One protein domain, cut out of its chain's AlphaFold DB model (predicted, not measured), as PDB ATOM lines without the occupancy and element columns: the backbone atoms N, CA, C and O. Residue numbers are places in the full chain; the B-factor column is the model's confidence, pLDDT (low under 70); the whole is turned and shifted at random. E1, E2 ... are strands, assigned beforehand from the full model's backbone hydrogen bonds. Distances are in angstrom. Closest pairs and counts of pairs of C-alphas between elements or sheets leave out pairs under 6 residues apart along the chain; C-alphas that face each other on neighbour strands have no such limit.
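This is residues 30 to 127 of the 128 residues of an uncharacterized protein of Oceanicaulis sp. HTCC2633 (UniProt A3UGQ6). One seven-stranded sheet curls like part of a barrel, and its two edge strands, E5 and E6, stay apart, so the ring is not closed by strands. Two long links with no named element lie on the open side: residues 84 to 106 lead from one edge strand to the other, and residues 110 to 121 fold back from E6 to E7. The printed part has 98 residues, with no named helix and seven named strands, E1 to E7 along the chain; the sheet's order is E5, E4, E3, E2, E1, E7, E6, antiparallel throughout. The class is all strand, though 42 of the 98 residues, under half, are in named elements. The whole is compact, with a radius of gyration of the C-alphas of 13.0 A and spans of 37 by 25 by 25 A.

E3, residues 54 to 61, is 23.7 A from first to last C-alpha, and E4, residues 66 to 73, is 24.3 A. E2 is residues 39 to 45, 19.4 A, and E1 is residues 30 to 35, 15.3 A, beginning at C-alpha 30 at (138.552, 230.409, 122.454). E5 is residues 79 to 83, 13.7 A, with C-alpha 83 at (130.870, 240.878, 128.726). E7 is residues 122 to 126, 13.2 A, ending at C-alpha 126 at (140.974, 225.774, 126.174), and E6 is residues 107 to 109, 6.7 A.

E1 to E5 form a meander, each strand the antiparallel neighbour of the one before. In the hairpin of E3 and E4, at 156 degrees, N 69 and O 57 are 2.8 A apart, within hydrogen-bond range. E2 and E3, a hairpin at 159 degrees, have N 42 and O 60 at 2.8 A. E1 and E2, a hairpin at 151 degrees, have N 33 and O 41 at 2.7 A. E4 and E5, a hairpin at 169 degrees, have N 82 and O 70 at 2.8 A. Residues 80 to 81 of E5 also pair, antiparallel, with residues 90 to 91. Beyond E1, E7 is antiparallel to it at 157 degrees, with N 34 and O 123 at 2.8 A. E6 and E7, a hairpin at 156 degrees, have N 124 and O 108 at 2.8 A.

The sheet is twisted; from edge to edge its strands' lines turn by 92 degrees and the way across it by 138 degrees. The C-alphas farthest apart, those of Asn 63 and Arg 76, are 38.0 A apart. The printed part has no cut; the links E5 to E6 and E6 to E7 are long. The mean pLDDT of the printed part is 74.6, with residue 38 and residues 75 to 77, 84 to 101 and 113 to 121 under 70.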
ATOM      1  N   ALA A  30     139.880 230.837 122.031       86.69
ATOM      2  CA  ALA A  30     138.552 230.409 122.454       86.69
ATOM      3  C   ALA A  30     138.636 229.408 123.598       86.69
ATOM      4  O   ALA A  30     139.570 228.605 123.709       86.69
ATOM      5  N   TYR A  31     137.621 229.483 124.443       85.31
ATOM      6  CA  TYR A  31     137.513 228.740 125.677       85.31
ATOM      7  C   TYR A  31     136.121 228.126 125.759       85.31
ATOM      8  O   TYR A  31     135.124 228.839 125.671       85.31
ATOM      9  N   ALA A  32     136.049 226.814 125.967       86.38
ATOM     10  CA  ALA A  32     134.834 226.182 126.452       86.38
ATOM     11  C   ALA A  32     134.696 226.491 127.942       86.38
ATOM     12  O   ALA A  32     135.629 226.298 128.723       86.38
ATOM     13  N   VAL A  33     133.530 226.979 128.323       83.75
ATOM     14  CA  VAL A  33     133.226 227.467 129.655       83.75
ATOM     15  C   VAL A  33     131.959 226.790 130.152       83.75
ATOM     16  O   VAL A  33     130.926 226.862 129.507       83.75
ATOM     17  N   GLU A  34     132.007 226.144 131.307       84.44
ATOM     18  CA  GLU A  34     130.819 225.634 131.989       84.44
ATOM     19  C   GLU A  34     130.515 226.559 133.167       84.44
ATOM     20  O   GLU A  34     131.325 226.676 134.090       84.44
ATOM     21  N   ILE A  35     129.372 227.242 133.114       77.12
ATOM     22  CA  ILE A  35     128.921 228.173 134.152       77.12
ATOM     23  C   ILE A  35     127.752 227.523 134.885       77.12
ATOM     24  O   ILE A  35     126.733 227.190 134.266       77.12
ATOM     25  N   ASP A  36     127.868 227.362 136.203       72.00
ATOM     26  CA  ASP A  36     126.770 226.803 136.993       72.00
ATOM     27  C   ASP A  36     125.492 227.655 136.827       72.00
ATOM     28  O   ASP A  36     125.512 228.883 136.905       72.00
ATOM     29  N   GLY A  37     124.369 227.009 136.511       71.38
ATOM     30  CA  GLY A  37     123.093 227.674 136.211       71.38
ATOM     31  C   GLY A  37     122.909 228.247 134.793       71.38
ATOM     32  O   GLY A  37     121.767 228.545 134.440       71.38
ATOM     33  N   LEU A  38     123.956 228.364 133.961       69.88
ATOM     34  CA  LEU A  38     123.842 228.738 132.532       69.88
ATOM     35  C   LEU A  38     124.224 227.600 131.569       69.88
ATOM     36  O   LEU A  38     123.766 227.590 130.428       69.88
ATOM     37  N   GLY A  39     124.988 226.611 132.039       78.69
ATOM     38  CA  GLY A  39     125.407 225.457 131.249       78.69
ATOM     39  C   GLY A  39     126.708 225.699 130.483       78.69
ATOM     40  O   GLY A  39     127.549 226.496 130.901       78.69
ATOM     41  N   ALA A  40     126.891 224.960 129.390       86.75
ATOM     42  CA  ALA A  40     128.075 225.064 128.549       86.75
ATOM     43  C   ALA A  40     127.972 226.268 127.601       86.75
ATOM     44  O   ALA A  40     126.954 226.485 126.939       86.75
ATOM     45  N   CYS A  41     129.053 227.032 127.548       85.56
ATOM     46  CA  CYS A  41     129.246 228.206 126.724       85.56
ATOM     47  C   CYS A  41     130.622 228.158 126.059       85.56
ATOM     48  O   CYS A  41     131.543 227.494 126.522       85.56
ATOM     49  N   GLU A  42     130.778 228.903 124.980       88.44
ATOM     50  CA  GLU A  42     132.057 229.217 124.367       88.44
ATOM     51  C   GLU A  42     132.302 230.713 124.529       88.44
ATOM     52  O   GLU A  42     131.417 231.513 124.224       88.44
ATOM     53  N   VAL A  43     133.486 231.089 125.012       86.69
ATOM     54  CA  VAL A  43     133.970 232.472 125.051       86.69
ATOM     55  C   VAL A  43     135.106 232.596 124.045       86.69
ATOM     56  O   VAL A  43     136.123 231.915 124.166       86.69
ATOM     57  N   ASP A  44     134.939 233.476 123.064       89.00
ATOM     58  CA  ASP A  44     135.900 233.741 121.996       89.00
ATOM     59  C   ASP A  44     136.426 235.177 122.111       89.00
ATOM     60  O   ASP A  44     135.669 236.148 122.009       89.00
ATOM     61  N   PHE A  45     137.736 235.290 122.321       87.00
ATOM     62  CA  PHE A  45     138.502 236.523 122.210       87.00
ATOM     63  C   PHE A  45     138.949 236.671 120.760       87.00
ATOM     64  O   PHE A  45     139.788 235.906 120.277       87.00
ATOM     65  N   GLN A  46     138.394 237.667 120.071       88.12
ATOM     66  CA  GLN A  46     138.624 237.868 118.645       88.12
ATOM     67  C   GLN A  46     140.067 238.301 118.359       88.12
ATOM     68  O   GLN A  46     140.768 238.849 119.216       88.12
ATOM     69  N   SER A  47     140.511 238.074 117.121       85.00
ATOM     70  CA  SER A  47     141.835 238.508 116.676       85.00
ATOM     71  C   SER A  47     141.966 240.031 116.694       85.00
ATOM     72  O   SER A  47     141.015 240.777 116.456       85.00
ATOM     73  N   TYR A  48     143.175 240.501 116.985       82.62
ATOM     74  CA  TYR A  48     143.471 241.918 117.136       82.62
ATOM     75  C   TYR A  48     144.937 242.212 116.788       82.62
ATOM     76  O   TYR A  48     145.767 241.316 116.634       82.62
ATOM     77  N   VAL A  49     145.283 243.490 116.634       80.81
ATOM     78  CA  VAL A  49     146.667 243.886 116.331       80.81
ATOM     79  C   VAL A  49     147.545 243.652 117.558       80.81
ATOM     80  O   VAL A  49     147.261 244.199 118.616       80.81
ATOM     81  N   TYR A  50     148.633 242.886 117.429       75.06
ATOM     82  CA  TYR A  50     149.582 242.694 118.530       75.06
ATOM     83  C   TYR A  50     150.085 244.044 119.066       75.06
ATOM     84  O   TYR A  50     150.548 244.889 118.298       75.06
ATOM     85  N   GLY A  51     149.974 244.248 120.380       72.94
ATOM     86  CA  GLY A  51     150.249 245.539 121.019       72.94
ATOM     87  C   GLY A  51     149.070 246.519 121.019       72.94
ATOM     88  O   GLY A  51     149.215 247.610 121.550       72.94
ATOM     89  N   GLY A  52     147.918 246.147 120.459       79.56
ATOM     90  CA  GLY A  52     146.684 246.915 120.559       79.56
ATOM     91  C   GLY A  52     146.134 246.928 121.982       79.56
ATOM     92  O   GLY A  52     146.313 245.970 122.740       79.56
ATOM     93  N   ASP A  53     145.438 248.014 122.303       83.94
ATOM     94  CA  ASP A  53     144.883 248.272 123.634       83.94
ATOM     95  C   ASP A  53     143.397 247.903 123.733       83.94
ATOM     96  O   ASP A  53     142.757 248.229 124.720       83.94
ATOM     97  N   ARG A  54     142.815 247.253 122.717       86.94
ATOM     98  CA  ARG A  54     141.398 246.864 122.709       86.94
ATOM     99  C   ARG A  54     141.122 245.697 121.764       86.94
ATOM    100  O   ARG A  54     141.718 245.629 120.687       86.94
ATOM    101  N   GLY A  55     140.147 244.862 122.116       88.25
ATOM    102  CA  GLY A  55     139.581 243.841 121.233       88.25
ATOM    103  C   GLY A  55     138.186 243.386 121.656       88.25
ATOM    104  O   GLY A  55     137.706 243.732 122.737       88.25
ATOM    105  N   ASP A  56     137.528 242.634 120.776       89.62
ATOM    106  CA  ASP A  56     136.151 242.173 120.961       89.62
ATOM    107  C   ASP A  56     136.097 240.767 121.567       89.62
ATOM    108  O   ASP A  56     136.980 239.930 121.350       89.62
ATOM    109  N   ILE A  57     135.019 240.505 122.304       87.75
ATOM    110  CA  ILE A  57     134.707 239.209 122.906       87.75
ATOM    111  C   ILE A  57     133.311 238.796 122.446       87.75
ATOM    112  O   ILE A  57     132.386 239.612 122.408       87.75
ATOM    113  N   SER A  58     133.127 237.522 122.132       88.31
ATOM    114  CA  SER A  58     131.801 236.933 121.946       88.31
ATOM    115  C   SER A  58     131.628 235.737 122.861       88.31
ATOM    116  O   SER A  58     132.541 234.928 122.980       88.31
ATOM    117  N   MET A  59     130.448 235.599 123.461       85.81
ATOM    118  CA  MET A  59     130.079 234.405 124.210       85.81
ATOM    119  C   MET A  59     128.788 233.813 123.650       85.81
ATOM    120  O   MET A  59     127.832 234.545 123.395       85.81
ATOM    121  N   SER A  60     128.764 232.494 123.474       87.94
ATOM    122  CA  SER A  60     127.596 231.744 122.997       87.94
ATOM    123  C   SER A  60     127.374 230.520 123.874       87.94
ATOM    124  O   SER A  60     128.309 229.757 124.081       87.94
ATOM    125  N   CYS A  61     126.161 230.321 124.377       83.94
ATOM    126  CA  CYS A  61     125.796 229.198 125.236       83.94
ATOM    127  C   CYS A  61     124.848 228.229 124.524       83.94
ATOM    128  O   CYS A  61     124.040 228.627 123.682       83.94
ATOM    129  N   ASP A  62     124.900 226.950 124.900       83.94
ATOM    130  CA  ASP A  62     124.078 225.883 124.304       83.94
ATOM    131  C   ASP A  62     122.568 226.092 124.517       83.94
ATOM    132  O   ASP A  62     121.739 225.565 123.773       83.94
ATOM    133  N   ASN A  63     122.193 226.889 125.520       77.81
ATOM    134  CA  ASN A  63     120.810 227.286 125.777       77.81
ATOM    135  C   ASN A  63     120.275 228.331 124.767       77.81
ATOM    136  O   ASN A  63     119.094 228.677 124.823       77.81
ATOM    137  N   GLY A  64     121.118 228.808 123.843       78.19
ATOM    138  CA  GLY A  64     120.796 229.822 122.839       78.19
ATOM    139  C   GLY A  64     121.092 231.261 123.270       78.19
ATOM    140  O   GLY A  64     120.931 232.173 122.455       78.19
ATOM    141  N   ASP A  65     121.544 231.481 124.508       78.12
ATOM    142  CA  ASP A  65     121.998 232.791 124.956       78.12
ATOM    143  C   ASP A  65     123.304 233.143 124.244       78.12
ATOM    144  O   ASP A  65     124.255 232.365 124.194       78.12
ATOM    145  N   SER A  66     123.361 234.348 123.690       81.31
ATOM    146  CA  SER A  66     124.587 234.886 123.121       81.31
ATOM    147  C   SER A  66     124.748 236.328 123.528       81.31
ATOM    148  O   SER A  66     123.773 237.056 123.738       81.31
ATOM    149  N   THR A  67     125.997 236.736 123.655       83.06
ATOM    150  CA  THR A  67     126.318 238.089 124.050       83.06
ATOM    151  C   THR A  67     127.687 238.521 123.550       83.06
ATOM    152  O   THR A  67     128.479 237.722 123.043       83.06
ATOM    153  N   ARG A  68     127.942 239.821 123.650       83.94
ATOM    154  CA  ARG A  68     129.174 240.464 123.226       83.94
ATOM    155  C   ARG A  68     129.840 241.151 124.397       83.94
ATOM    156  O   ARG A  68     129.213 241.514 125.389       83.94
ATOM    157  N   GLY A  69     131.133 241.318 124.242       85.44
ATOM    158  CA  GLY A  69     131.982 241.978 125.193       85.44
ATOM    159  C   GLY A  69     133.163 242.636 124.512       85.44
ATOM    160  O   GLY A  69     133.308 242.609 123.289       85.44
ATOM    161  N   MET A  70     134.021 243.212 125.331       86.25
ATOM    162  CA  MET A  70     135.281 243.795 124.921       86.25
ATOM    163  C   MET A  70     136.307 243.636 126.032       86.25
ATOM    164  O   MET A  70     135.958 243.558 127.210       86.25
ATOM    165  N   TRP A  71     137.575 243.641 125.650       84.38
ATOM    166  CA  TRP A  71     138.673 243.888 126.569       84.38
ATOM    167  C   TRP A  71     139.401 245.173 126.173       84.38
ATOM    168  O   TRP A  71     139.420 245.538 124.994       84.38
ATOM    169  N   GLU A  72     139.979 245.874 127.145       84.19
ATOM    170  CA  GLU A  72     140.671 247.147 126.918       84.19
ATOM    171  C   GLU A  72     141.804 247.372 127.928       84.19
ATOM    172  O   GLU A  72     141.629 247.127 129.119       84.19
ATOM    173  N   PHE A  73     142.949 247.873 127.457       77.88
ATOM    174  CA  PHE A  73     143.977 248.507 128.276       77.88
ATOM    175  C   PHE A  73     143.719 250.007 128.345       77.88
ATOM    176  O   PHE A  73     143.590 250.687 127.328       77.88
ATOM    177  N   THR A  74     143.701 250.551 129.554       74.81
ATOM    178  CA  THR A  74     143.622 251.998 129.751       74.81
ATOM    179  C   THR A  74     145.012 252.612 129.900       74.81
ATOM    180  O   THR A  74     146.015 251.930 130.102       74.81
ATOM    181  N   GLN A  75     145.082 253.945 129.852       66.44
ATOM    182  CA  GLN A  75     146.331 254.718 129.931       66.44
ATOM    183  C   GLN A  75     147.150 254.499 131.223       66.44
ATOM    184  O   GLN A  75     148.266 255.003 131.319       66.44
ATOM    185  N   ARG A  76     146.604 253.793 132.220       64.94
ATOM    186  CA  ARG A  76     147.275 253.445 133.483       64.94
ATOM    187  C   ARG A  76     147.737 251.993 133.542       64.94
ATOM    188  O   ARG A  76     148.026 251.501 134.621       64.94
ATOM    189  N   GLU A  77     147.801 251.331 132.388       64.56
ATOM    190  CA  GLU A  77     148.101 249.906 132.246       64.56
ATOM    191  C   GLU A  77     147.025 248.970 132.823       64.56
ATOM    192  O   GLU A  77     147.144 247.758 132.686       64.56
ATOM    193  N   ASP A  78     145.948 249.498 133.408       71.25
ATOM    194  CA  ASP A  78     144.818 248.693 133.861       71.25
ATOM    195  C   ASP A  78     144.145 248.019 132.665       71.25
ATOM    196  O   ASP A  78     143.835 248.680 131.668       71.25
ATOM    197  N   PHE A  79     143.915 246.714 132.776       75.12
ATOM    198  CA  PHE A  79     143.190 245.919 131.792       75.12
ATOM    199  C   PHE A  79     141.790 245.608 132.312       75.12
ATOM    200  O   PHE A  79     141.590 245.352 133.502       75.12
ATOM    201  N   TYR A  80     140.825 245.642 131.406       76.00
ATOM    202  CA  TYR A  80     139.415 245.425 131.690       76.00
ATOM    203  C   TYR A  80     138.877 244.352 130.766       76.00
ATOM    204  O   TYR A  80     139.226 244.315 129.587       76.00
ATOM    205  N   ILE A  81     137.977 243.532 131.297       77.12
ATOM    206  CA  ILE A  81     137.131 242.634 130.521       77.12
ATOM    207  C   ILE A  81     135.691 243.009 130.837       77.12
ATOM    208  O   ILE A  81     135.302 243.138 131.996       77.12
ATOM    209  N   HIS A  82     134.889 243.178 129.799       76.50
ATOM    210  CA  HIS A  82     133.468 243.439 129.929       76.50
ATOM    211  C   HIS A  82     132.707 242.512 128.994       76.50
ATOM    212  O   HIS A  82     132.982 242.503 127.801       76.50
ATOM    213  N   ILE A  83     131.755 241.742 129.516       74.69
ATOM    214  CA  ILE A  83     130.870 240.878 128.726       74.69
ATOM    215  C   ILE A  83     129.435 241.226 129.134       74.69
ATOM    216  O   ILE A  83     129.013 240.952 130.258       74.69
ATOM    217  N   GLU A  84     128.671 241.853 128.239       67.94
ATOM    218  CA  GLU A  84     127.248 242.138 128.475       67.94
ATOM    219  C   GLU A  84     126.459 240.816 128.494       67.94
ATOM    220  O   GLU A  84     126.999 239.786 128.118       67.94
ATOM    221  N   PRO A  85     125.196 240.743 128.934       59.03
ATOM    222  CA  PRO A  85     124.659 241.398 130.119       59.03
ATOM    223  C   PRO A  85     125.152 240.705 131.416       59.03
ATOM    224  O   PRO A  85     124.383 240.556 132.367       59.03
ATOM    225  N   LEU A  86     126.369 240.147 131.444       59.00
ATOM    226  CA  LEU A  86     126.842 239.286 132.536       59.00
ATOM    227  C   LEU A  86     127.427 240.054 133.728       59.00
ATOM    228  O   LEU A  86     127.607 239.440 134.778       59.00
ATOM    229  N   GLY A  87     127.647 241.365 133.610       56.50
ATOM    230  CA  GLY A  87     128.069 242.209 134.726       56.50
ATOM    231  C   GLY A  87     128.442 243.633 134.317       56.50
ATOM    232  O   GLY A  87     128.429 243.982 133.138       56.50
ATOM    233  N   GLU A  88     128.773 244.444 135.321       55.66
ATOM    234  CA  GLU A  88     129.485 245.714 135.144       55.66
ATOM    235  C   GLU A  88     130.934 245.434 134.688       55.66
ATOM    236  O   GLU A  88     131.434 244.329 134.900       55.66
ATOM    237  N   PRO A  89     131.633 246.381 134.041       55.16
ATOM    238  CA  PRO A  89     133.050 246.219 133.718       55.16
ATOM    239  C   PRO A  89     133.868 245.968 134.995       55.16
ATOM    240  O   PRO A  89     133.874 246.811 135.894       55.16
ATOM    241  N   GLU A  90     134.574 244.839 135.075       58.56
ATOM    242  CA  GLU A  90     135.454 244.530 136.207       58.56
ATOM    243  C   GLU A  90     136.919 244.828 135.853       58.56
ATOM    244  O   GLU A  90     137.389 244.564 134.741       58.56
ATOM    245  N   LEU A  91     137.639 245.430 136.806       53.81
ATOM    246  CA  LEU A  91     139.054 245.774 136.669       53.81
ATOM    247  C   LEU A  91     139.899 244.534 136.980       53.81
ATOM    248  O   LEU A  91     139.911 244.042 138.105       53.81
ATOM    249  N   TRP A  92     140.612 244.031 135.976       59.06
ATOM    250  CA  TRP A  92     141.325 242.752 136.039       59.06
ATOM    251  C   TRP A  92     142.581 242.798 136.914       59.06
ATOM    252  O   TRP A  92     142.861 241.850 137.646       59.06
ATOM    253  N   ARG A  93     143.322 243.915 136.876       56.06
ATOM    254  CA  ARG A  93     144.595 244.063 137.605       56.06
ATOM    255  C   ARG A  93     144.462 244.078 139.132       56.06
ATOM    256  O   ARG A  93     145.442 243.793 139.808       56.06
ATOM    257  N   ASP A  94     143.278 244.352 139.680       55.50
ATOM    258  CA  ASP A  94     143.064 244.358 141.136       55.50
ATOM    259  C   ASP A  94     142.777 242.950 141.707       55.50
ATOM    260  O   ASP A  94     142.780 242.776 142.927       55.50
ATOM    261  N   GLY A  95     142.553 241.933 140.858       56.16
ATOM    262  CA  GLY A  95     142.192 240.565 141.277       56.16
ATOM    263  C   GLY A  95     142.960 239.423 140.595       56.16
ATOM    264  O   GLY A  95     142.898 238.287 141.068       56.16
ATOM    265  N   CYS A  96     143.703 239.707 139.521       62.53
ATOM    266  CA  CYS A  96     144.561 238.769 138.796       62.53
ATOM    267  C   CYS A  96     145.994 239.301 138.718       62.53
ATOM    268  O   CYS A  96     146.192 240.445 138.314       62.53
ATOM    269  N   GLU A  97     146.993 238.468 139.020       60.78
ATOM    270  CA  GLU A  97     148.400 238.836 138.791       60.78
ATOM    271  C   GLU A  97     148.797 238.703 137.304       60.78
ATOM    272  O   GLU A  97     149.549 239.540 136.813       60.78
ATOM    273  N   GLU A  98     148.273 237.706 136.567       64.88
ATOM    274  CA  GLU A  98     148.642 237.415 135.163       64.88
ATOM    275  C   GLU A  98     147.483 236.767 134.365       64.88
ATOM    276  O   GLU A  98     146.574 236.164 134.948       64.88
ATOM    277  N   TRP A  99     147.516 236.836 133.020       69.31
ATOM    278  CA  TRP A  99     146.607 236.051 132.166       69.31
ATOM    279  C   TRP A  99     146.980 234.578 132.259       69.31
ATOM    280  O   TRP A  99     148.116 234.217 131.935       69.31
ATOM    281  N   PRO A 100     146.057 233.692 132.668       64.44
ATOM    282  CA  PRO A 100     146.395 232.292 132.767       64.44
ATOM    283  C   PRO A 100     146.595 231.739 131.361       64.44
ATOM    284  O   PRO A 100     145.687 231.722 130.528       64.44
ATOM    285  N   ILE A 101     147.793 231.222 131.119       67.44
ATOM    286  CA  ILE A 101     148.015 230.325 129.995       67.44
ATOM    287  C   ILE A 101     147.346 229.008 130.361       67.44
ATOM    288  O   ILE A 101     147.875 228.213 131.131       67.44
ATOM    289  N   ILE A 102     146.146 228.815 129.828       70.25
ATOM    290  CA  ILE A 102     145.458 227.530 129.858       70.25
ATOM    291  C   ILE A 102     146.021 226.727 128.684       70.25
ATOM    292  O   ILE A 102     146.000 227.204 127.548       70.25
ATOM    293  N   GLU A 103     146.581 225.550 128.943       75.44
ATOM    294  CA  GLU A 103     146.985 224.625 127.881       75.44
ATOM    295  C   GLU A 103     145.746 223.987 127.235       75.44
ATOM    296  O   GLU A 103     144.694 223.861 127.864       75.44
ATOM    297  N   GLU A 104     145.838 223.588 125.963       74.12
ATOM    298  CA  GLU A 104     144.739 222.890 125.286       74.12
ATOM    299  C   GLU A 104     144.333 221.636 126.084       74.12
ATOM    300  O   GLU A 104     145.171 220.809 126.447       74.12
ATOM    301  N   GLY A 105     143.042 221.516 126.408       72.19
ATOM    302  CA  GLY A 105     142.517 220.428 127.240       72.19
ATOM    303  C   GLY A 105     142.766 220.557 128.752       72.19
ATOM    304  O   GLY A 105     142.251 219.736 129.514       72.19
ATOM    305  N   GLN A 106     143.496 221.577 129.223       76.44
ATOM    306  CA  GLN A 106     143.594 221.884 130.651       76.44
ATOM    307  C   GLN A 106     142.264 222.445 131.160       76.44
ATOM    308  O   GLN A 106     141.682 223.336 130.543       76.44
ATOM    309  N   ILE A 107     141.823 221.957 132.323       80.62
ATOM    310  CA  ILE A 107     140.635 222.457 133.018       80.62
ATOM    311  C   ILE A 107     141.072 223.359 134.172       80.62
ATOM    312  O   ILE A 107     141.785 222.916 135.076       80.62
ATOM    313  N   VAL A 108     140.608 224.607 134.171       78.75
ATOM    314  CA  VAL A 108     140.798 225.574 135.263       78.75
ATOM    315  C   VAL A 108     139.441 225.895 135.878       78.75
ATOM    316  O   VAL A 108     138.470 226.104 135.160       78.75
ATOM    317  N   THR A 109     139.352 225.896 137.208       77.69
ATOM    318  CA  THR A 109     138.129 226.286 137.933       77.69
ATOM    319  C   THR A 109     138.321 227.677 138.521       77.69
ATOM    320  O   THR A 109     139.390 227.952 139.059       77.69
ATOM    321  N   ASP A 110     137.303 228.522 138.383       74.19
ATOM    322  CA  ASP A 110     137.246 229.919 138.811       74.19
ATOM    323  C   ASP A 110     138.502 230.714 138.432       74.19
ATOM    324  O   ASP A 110     139.170 231.275 139.306       74.19
ATOM    325  N   PRO A 111     138.877 230.753 137.135       73.69
ATOM    326  CA  PRO A 111     139.987 231.594 136.739       73.69
ATOM    327  C   PRO A 111     139.639 233.046 137.059       73.69
ATOM    328  O   PRO A 111     138.529 233.504 136.800       73.69
ATOM    329  N   CYS A 112     140.610 233.776 137.592       71.31
ATOM    330  CA  CYS A 112     140.380 235.109 138.135       71.31
ATOM    331  C   CYS A 112     139.825 236.116 137.088       71.31
ATOM    332  O   CYS A 112     139.127 237.064 137.434       71.31
ATOM    333  N   TRP A 113     140.066 235.896 135.785       69.25
ATOM    334  CA  TRP A 113     139.528 236.728 134.693       69.25
ATOM    335  C   TRP A 113     138.059 236.443 134.355       69.25
ATOM    336  O   TRP A 113     137.459 237.153 133.554       69.25
ATOM    337  N   MET A 114     137.478 235.415 134.968       69.19
ATOM    338  CA  MET A 114     136.047 235.130 134.935       69.19
ATOM    339  C   MET A 114     135.502 234.862 136.334       69.19
ATOM    340  O   MET A 114     134.583 234.046 136.479       69.19
ATOM    341  N   THR A 115     136.108 235.475 137.363       59.25
ATOM    342  CA  THR A 115     135.719 235.237 138.755       59.25
ATOM    343  C   THR A 115     134.208 235.377 138.869       59.25
ATOM    344  O   THR A 115     133.646 236.435 138.618       59.25
ATOM    345  N   SER A 116     133.563 234.253 139.160       55.78
ATOM    346  CA  SER A 116     132.124 234.080 139.283       55.78
ATOM    347  C   SER A 116     131.267 234.928 138.333       55.78
ATOM    348  O   SER A 116     130.546 235.823 138.781       55.78
ATOM    349  N   LEU A 117     131.271 234.609 137.033       62.97
ATOM    350  CA  LEU A 117     130.251 235.112 136.103       62.97
ATOM    351  C   LEU A 117     128.856 234.907 136.729       62.97
ATOM    352  O   LEU A 117     128.413 233.779 136.935       62.97
ATOM    353  N   ARG A 118     128.179 236.009 137.087       61.09
ATOM    354  CA  ARG A 118     126.898 236.032 137.832       61.09
ATOM    355  C   ARG A 118     126.898 235.357 139.215       61.09
ATOM    356  O   ARG A 118     125.850 234.904 139.675       61.09
ATOM    357  N   GLY A 119     128.032 235.300 139.907       63.44
ATOM    358  CA  GLY A 119     128.121 234.664 141.228       63.44
ATOM    359  C   GLY A 119     128.119 233.128 141.187       63.44
ATOM    360  O   GLY A 119     127.951 232.504 142.234       63.44
ATOM    361  N   ALA A 120     128.290 232.526 140.007       63.75
ATOM    362  CA  ALA A 120     128.334 231.080 139.805       63.75
ATOM    363  C   ALA A 120     129.776 230.590 139.591       63.75
ATOM    364  O   ALA A 120     130.535 231.279 138.909       63.75
ATOM    365  N   PRO A 121     130.173 229.417 140.121       67.25
ATOM    366  CA  PRO A 121     131.457 228.818 139.786       67.25
ATOM    367  C   PRO A 121     131.588 228.592 138.282       67.25
ATOM    368  O   PRO A 121     130.617 228.210 137.617       67.25
ATOM    369  N   VAL A 122     132.796 228.787 137.762       71.81
ATOM    370  CA  VAL A 122     133.071 228.654 136.337       71.81
ATOM    371  C   VAL A 122     134.210 227.684 136.074       71.81
ATOM    372  O   VAL A 122     135.271 227.755 136.689       71.81
ATOM    373  N   ARG A 123     134.023 226.774 135.120       80.62
ATOM    374  CA  ARG A 123     135.075 225.869 134.645       80.62
ATOM    375  C   ARG A 123     135.462 226.224 133.228       80.62
ATOM    376  O   ARG A 123     134.593 226.366 132.382       80.62
ATOM    377  N   VAL A 124     136.758 226.318 132.960       78.88
ATOM    378  CA  VAL A 124     137.302 226.685 131.652       78.88
ATOM    379  C   VAL A 124     138.171 225.583 131.098       78.88
ATOM    380  O   VAL A 124     139.051 225.089 131.794       78.88
ATOM    381  N   THR A 125     137.959 225.261 129.828       80.56
ATOM    382  CA  THR A 125     138.815 224.398 129.019       80.56
ATOM    383  C   THR A 125     139.217 225.138 127.752       80.56
ATOM    384  O   THR A 125     138.356 225.620 127.018       80.56
ATOM    385  N   ARG A 126     140.515 225.228 127.459       78.00
ATOM    386  CA  ARG A 126     140.974 225.774 126.174       78.00
ATOM    387  C   ARG A 126     140.697 224.777 125.052       78.00
ATOM    388  O   ARG A 126     141.059 223.606 125.175       78.00
ATOM    389  N   THR A 127     140.081 225.257 123.975       72.38
ATOM    390  CA  THR A 127     139.655 224.429 122.832       72.38
ATOM    391  C   THR A 127     140.460 224.666 121.553       72.38
ATOM    392  O   THR A 127     140.285 223.902 120.604       72.38
TER     393      THR A 127